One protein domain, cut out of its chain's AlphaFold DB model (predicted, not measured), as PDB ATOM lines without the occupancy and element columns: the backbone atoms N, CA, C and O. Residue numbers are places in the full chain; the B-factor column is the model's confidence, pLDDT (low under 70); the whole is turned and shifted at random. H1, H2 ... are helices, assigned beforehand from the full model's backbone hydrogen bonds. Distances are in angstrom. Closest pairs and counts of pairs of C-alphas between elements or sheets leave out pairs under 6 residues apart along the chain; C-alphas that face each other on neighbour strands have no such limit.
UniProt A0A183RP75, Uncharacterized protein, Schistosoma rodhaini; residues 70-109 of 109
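This is residues 70 to 109 of the 109 residues of an uncharacterized protein of Schistosoma rodhaini (UniProt A0A183RP75). One long helix, H2, makes the length of this rod, with the single-turn helix H1 at one end and the short helix H3 turning off at the other. Both end pieces turn toward the same side of H2, giving a long, shallow bracket. The printed part has 40 residues with three named helices, in the order H1, H2, H3, and no named strand; its class is all helix. It is extended, with a radius of gyration of the C-alphas of 16.1 A and spans of 48 by 15 by 6 A.

Find C-alpha 75 at (8.997, 64.468, 43.375); from there H2, residues 75 to 97, runs 32.9 A to C-alpha 97 at (-4.780, 37.333, 30.992). Before it look for H1, residues 70 to 73, 5.4 A long. After it comes H3, residues 100 to 107, which runs 10.4 A and ends at C-alpha 107 at (-1.419, 32.024, 16.026).

Start from H2, which touches H1 only at the corner by their link, with its residues 77 to 78 alone. They only just touch, with 3 pairs of C-alphas within 8 A; the closest are those of Val 71 and Tyr 77, 5.9 A apart. At its other end H2 is close to but not clearly touching H3; the closest C-alphas, those of Phe 95 and Ser 101, are 7.9 A apart. H2 and H3 run the same way at a steep tilt of 58 degrees. H1 and H3 are apart. In H2 and H3 every O i to N i+4 pair is within hydrogen-bond range; H1 is too short for such a pair, and its one O i to N i+3 pair is not within range.

Look for the two C-alphas farthest apart at Leu 73 and Tyr 109, 48.4 A. The printed part has no cut, and both links are tight. Residues 82 to 95, which belong to H2, are among those that stand free. The mean pLDDT of the printed part is 73.3, and residues 70 to 73 and 99 to 109 are under 70.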
ATOM      1  N   GLN A  70      13.590  68.342  34.232       63.19
ATOM      2  CA  GLN A  70      12.474  68.957  34.962       63.19
ATOM      3  C   GLN A  70      11.626  67.956  35.761       63.19
ATOM      4  O   GLN A  70      11.004  68.341  36.750       63.19
ATOM      5  N   VAL A  71      11.635  66.672  35.390       61.16
ATOM      6  CA  VAL A  71      10.901  65.615  36.110       61.16
ATOM      7  C   VAL A  71      11.629  65.236  37.407       61.16
ATOM      8  O   VAL A  71      10.992  64.845  38.381       61.16
ATOM      9  N   ILE A  72      12.951  65.421  37.464       61.56
ATOM     10  CA  ILE A  72      13.783  65.148  38.647       61.56
ATOM     11  C   ILE A  72      13.566  66.206  39.742       61.56
ATOM     12  O   ILE A  72      13.607  65.885  40.928       61.56
ATOM     13  N   LEU A  73      13.302  67.458  39.352       65.94
ATOM     14  CA  LEU A  73      13.180  68.593  40.273       65.94
ATOM     15  C   LEU A  73      11.925  68.544  41.155       65.94
ATOM     16  O   LEU A  73      11.930  69.124  42.237       65.94
ATOM     17  N   ASN A  74      10.863  67.859  40.717       76.12
ATOM     18  CA  ASN A  74       9.609  67.779  41.462       76.12
ATOM     19  C   ASN A  74       9.218  66.315  41.744       76.12
ATOM     20  O   ASN A  74       8.780  65.606  40.831       76.12
ATOM     21  N   PRO A  75       9.280  65.860  43.011       72.38
ATOM     22  CA  PRO A  75       8.997  64.468  43.375       72.38
ATOM     23  C   PRO A  75       7.559  64.034  43.040       72.38
ATOM     24  O   PRO A  75       7.323  62.868  42.733       72.38
ATOM     25  N   TRP A  76       6.609  64.972  42.999       75.81
ATOM     26  CA  TRP A  76       5.216  64.717  42.615       75.81
ATOM     27  C   TRP A  76       5.046  64.241  41.161       75.81
ATOM     28  O   TRP A  76       4.206  63.377  40.896       75.81
ATOM     29  N   TYR A  77       5.856  64.746  40.219       75.38
ATOM     30  CA  TYR A  77       5.807  64.290  38.822       75.38
ATOM     31  C   TYR A  77       6.443  62.910  38.659       75.38
ATOM     32  O   TYR A  77       5.917  62.095  37.903       75.38
ATOM     33  N   ARG A  78       7.508  62.604  39.414       73.00
ATOM     34  CA  ARG A  78       8.105  61.257  39.445       73.00
ATOM     35  C   ARG A  78       7.111  60.201  39.910       73.00
ATOM     36  O   ARG A  78       6.931  59.201  39.223       73.00
ATOM     37  N   VAL A  79       6.426  60.446  41.027       80.25
ATOM     38  CA  VAL A  79       5.418  59.509  41.557       80.25
ATOM     39  C   VAL A  79       4.270  59.318  40.562       80.25
ATOM     40  O   VAL A  79       3.861  58.187  40.305       80.25
ATOM     41  N   SER A  80       3.793  60.402  39.941       80.19
ATOM     42  CA  SER A  80       2.721  60.327  38.939       80.19
ATOM     43  C   SER A  80       3.144  59.565  37.679       80.19
ATOM     44  O   SER A  80       2.349  58.807  37.127       80.19
ATOM     45  N   PHE A  81       4.396  59.721  37.239       80.56
ATOM     46  CA  PHE A  81       4.937  59.007  36.083       80.56
ATOM     47  C   PHE A  81       5.038  57.499  36.347       80.56
ATOM     48  O   PHE A  81       4.542  56.700  35.554       80.56
ATOM     49  N   VAL A  82       5.587  57.108  37.503       83.00
ATOM     50  CA  VAL A  82       5.643  55.699  37.927       83.00
ATOM     51  C   VAL A  82       4.232  55.110  38.002       83.00
ATOM     52  O   VAL A  82       3.972  54.059  37.415       83.00
ATOM     53  N   ALA A  83       3.288  55.812  38.636       85.31
ATOM     54  CA  ALA A  83       1.899  55.366  38.722       85.31
ATOM     55  C   ALA A  83       1.267  55.167  37.331       85.31
ATOM     56  O   ALA A  83       0.631  54.142  37.092       85.31
ATOM     57  N   ALA A  84       1.499  56.088  36.390       86.38
ATOM     58  CA  ALA A  84       1.019  55.957  35.016       86.38
ATOM     59  C   ALA A  84       1.606  54.721  34.311       86.38
ATOM     60  O   ALA A  84       0.862  53.948  33.707       86.38
ATOM     61  N   THR A  85       2.916  54.476  34.434       84.44
ATOM     62  CA  THR A  85       3.554  53.274  33.860       84.44
ATOM     63  C   THR A  85       3.023  51.976  34.475       84.44
ATOM     64  O   THR A  85       2.816  50.986  33.768       84.44
ATOM     65  N   CYS A  86       2.711  51.987  35.772       85.81
ATOM     66  CA  CYS A  86       2.142  50.844  36.478       85.81
ATOM     67  C   CYS A  86       0.694  50.561  36.032       85.81
ATOM     68  O   CYS A  86       0.316  49.411  35.831       85.81
ATOM     69  N   ILE A  87      -0.112  51.604  35.808       88.94
ATOM     70  CA  ILE A  87      -1.485  51.471  35.295       88.94
ATOM     71  C   ILE A  87      -1.484  50.948  33.853       88.94
ATOM     72  O   ILE A  87      -2.263  50.055  33.522       88.94
ATOM     73  N   LEU A  88      -0.598  51.471  32.998       87.38
ATOM     74  CA  LEU A  88      -0.476  51.016  31.610       87.38
ATOM     75  C   LEU A  88      -0.039  49.548  31.532       87.38
ATOM     76  O   LEU A  88      -0.657  48.763  30.812       87.38
ATOM     77  N   SER A  89       0.979  49.158  32.303       84.69
ATOM     78  CA  SER A  89       1.432  47.762  32.369       84.69
ATOM     79  C   SER A  89       0.358  46.829  32.933       84.69
ATOM     80  O   SER A  89       0.169  45.739  32.396       84.69
ATOM     81  N   TYR A  90      -0.415  47.265  33.932       86.75
ATOM     82  CA  TYR A  90      -1.562  46.510  34.438       86.75
ATOM     83  C   TYR A  90      -2.657  46.324  33.375       86.75
ATOM     84  O   TYR A  90      -3.185  45.223  33.222       86.75
ATOM     85  N   GLY A  91      -2.963  47.363  32.592       87.38
ATOM     86  CA  GLY A  91      -3.925  47.280  31.488       87.38
ATOM     87  C   GLY A  91      -3.496  46.294  30.395       87.38
ATOM     88  O   GLY A  91      -4.294  45.464  29.959       87.38
ATOM     89  N   ILE A  92      -2.220  46.332  29.999       85.19
ATOM     90  CA  ILE A  92      -1.639  45.375  29.042       85.19
ATOM     91  C   ILE A  92      -1.654  43.952  29.625       85.19
ATOM     92  O   ILE A  92      -2.018  43.000  28.934       85.19
ATOM     93  N   GLY A  93      -1.323  43.804  30.910       83.12
ATOM     94  CA  GLY A  93      -1.379  42.525  31.618       83.12
ATOM     95  C   GLY A  93      -2.788  41.928  31.650       83.12
ATOM     96  O   GLY A  93      -2.959  40.748  31.358       83.12
ATOM     97  N   LEU A  94      -3.816  42.739  31.917       83.44
ATOM     98  CA  LEU A  94      -5.216  42.303  31.879       83.44
ATOM     99  C   LEU A  94      -5.645  41.820  30.489       83.44
ATOM    100  O   LEU A  94      -6.357  40.818  30.369       83.44
ATOM    101  N   PHE A  95      -5.191  42.499  29.434       81.25
ATOM    102  CA  PHE A  95      -5.438  42.058  28.063       81.25
ATOM    103  C   PHE A  95      -4.802  40.687  27.789       81.25
ATOM    104  O   PHE A  95      -5.447  39.818  27.203       81.25
ATOM    105  N   MET A  96      -3.581  40.458  28.281       75.88
ATOM    106  CA  MET A  96      -2.886  39.173  28.151       75.88
ATOM    107  C   MET A  96      -3.528  38.055  28.997       75.88
ATOM    108  O   MET A  96      -3.561  36.908  28.579       75.88
ATOM    109  N   VAL A  97      -4.096  38.352  30.164       78.88
ATOM    110  CA  VAL A  97      -4.780  37.333  30.992       78.88
ATOM    111  C   VAL A  97      -6.130  36.907  30.393       78.88
ATOM    112  O   VAL A  97      -6.643  35.828  30.692       78.88
ATOM    113  N   THR A  98      -6.712  37.723  29.513       81.38
ATOM    114  CA  THR A  98      -7.955  37.384  28.808       81.38
ATOM    115  C   THR A  98      -7.698  36.289  27.751       81.38
ATOM    116  O   THR A  98      -6.577  36.131  27.272       81.38
ATOM    117  N   ASN A  99      -8.737  35.547  27.324       64.06
ATOM    118  CA  ASN A  99      -8.683  34.451  26.323       64.06
ATOM    119  C   ASN A  99      -7.910  34.766  25.021       64.06
ATOM    120  O   ASN A  99      -7.558  33.859  24.267       64.06
ATOM    121  N   VAL A 100      -7.635  36.044  24.765       61.72
ATOM    122  CA  VAL A 100      -6.786  36.538  23.683       61.72
ATOM    123  C   VAL A 100      -5.371  35.951  23.735       61.72
ATOM    124  O   VAL A 100      -4.821  35.660  22.679       61.72
ATOM    125  N   SER A 101      -4.779  35.692  24.907       60.16
ATOM    126  CA  SER A 101      -3.417  35.128  24.951       60.16
ATOM    127  C   SER A 101      -3.341  33.673  24.497       60.16
ATOM    128  O   SER A 101      -2.348  33.296  23.881       60.16
ATOM    129  N   ASN A 102      -4.382  32.866  24.725       61.97
ATOM    130  CA  ASN A 102      -4.457  31.525  24.136       61.97
ATOM    131  C   ASN A 102      -4.600  31.609  22.609       61.97
ATOM    132  O   ASN A 102      -4.002  30.815  21.892       61.97
ATOM    133  N   PHE A 103      -5.340  32.603  22.105       61.38
ATOM    134  CA  PHE A 103      -5.502  32.831  20.668       61.38
ATOM    135  C   PHE A 103      -4.201  33.302  20.000       61.38
ATOM    136  O   PHE A 103      -3.836  32.801  18.943       61.38
ATOM    137  N   ILE A 104      -3.460  34.213  20.639       60.78
ATOM    138  CA  ILE A 104      -2.142  34.665  20.175       60.78
ATOM    139  C   ILE A 104      -1.138  33.506  20.208       60.78
ATOM    140  O   ILE A 104      -0.432  33.302  19.228       60.78
ATOM    141  N   ALA A 105      -1.104  32.705  21.276       58.25
ATOM    142  CA  ALA A 105      -0.210  31.549  21.368       58.25
ATOM    143  C   ALA A 105      -0.480  30.492  20.278       58.25
ATOM    144  O   ALA A 105       0.467  29.915  19.755       58.25
ATOM    145  N   ILE A 106      -1.748  30.286  19.900       58.62
ATOM    146  CA  ILE A 106      -2.154  29.408  18.787       58.62
ATOM    147  C   ILE A 106      -1.840  30.027  17.415       58.62
ATOM    148  O   ILE A 106      -1.674  29.296  16.453       58.62
ATOM    149  N   MET A 107      -1.753  31.356  17.293       55.19
ATOM    150  CA  MET A 107      -1.419  32.024  16.026       55.19
ATOM    151  C   MET A 107       0.093  32.033  15.725       55.19
ATOM    152  O   MET A 107       0.484  32.248  14.580       55.19
ATOM    153  N   TYR A 108       0.937  31.832  16.744       53.19
ATOM    154  CA  TYR A 108       2.404  31.775  16.632       53.19
ATOM    155  C   TYR A 108       2.980  30.341  16.578       53.19
ATOM    156  O   TYR A 108       4.197  30.201  16.438       53.19
ATOM    157  N   TYR A 109       2.137  29.308  16.670       43.84
ATOM    158  CA  TYR A 109       2.466  27.884  16.488       43.84
ATOM    159  C   TYR A 109       1.710  27.312  15.286       43.84
ATOM    160  O   TYR A 109       2.267  26.404  14.630       43.84
TER     161      TYR A 109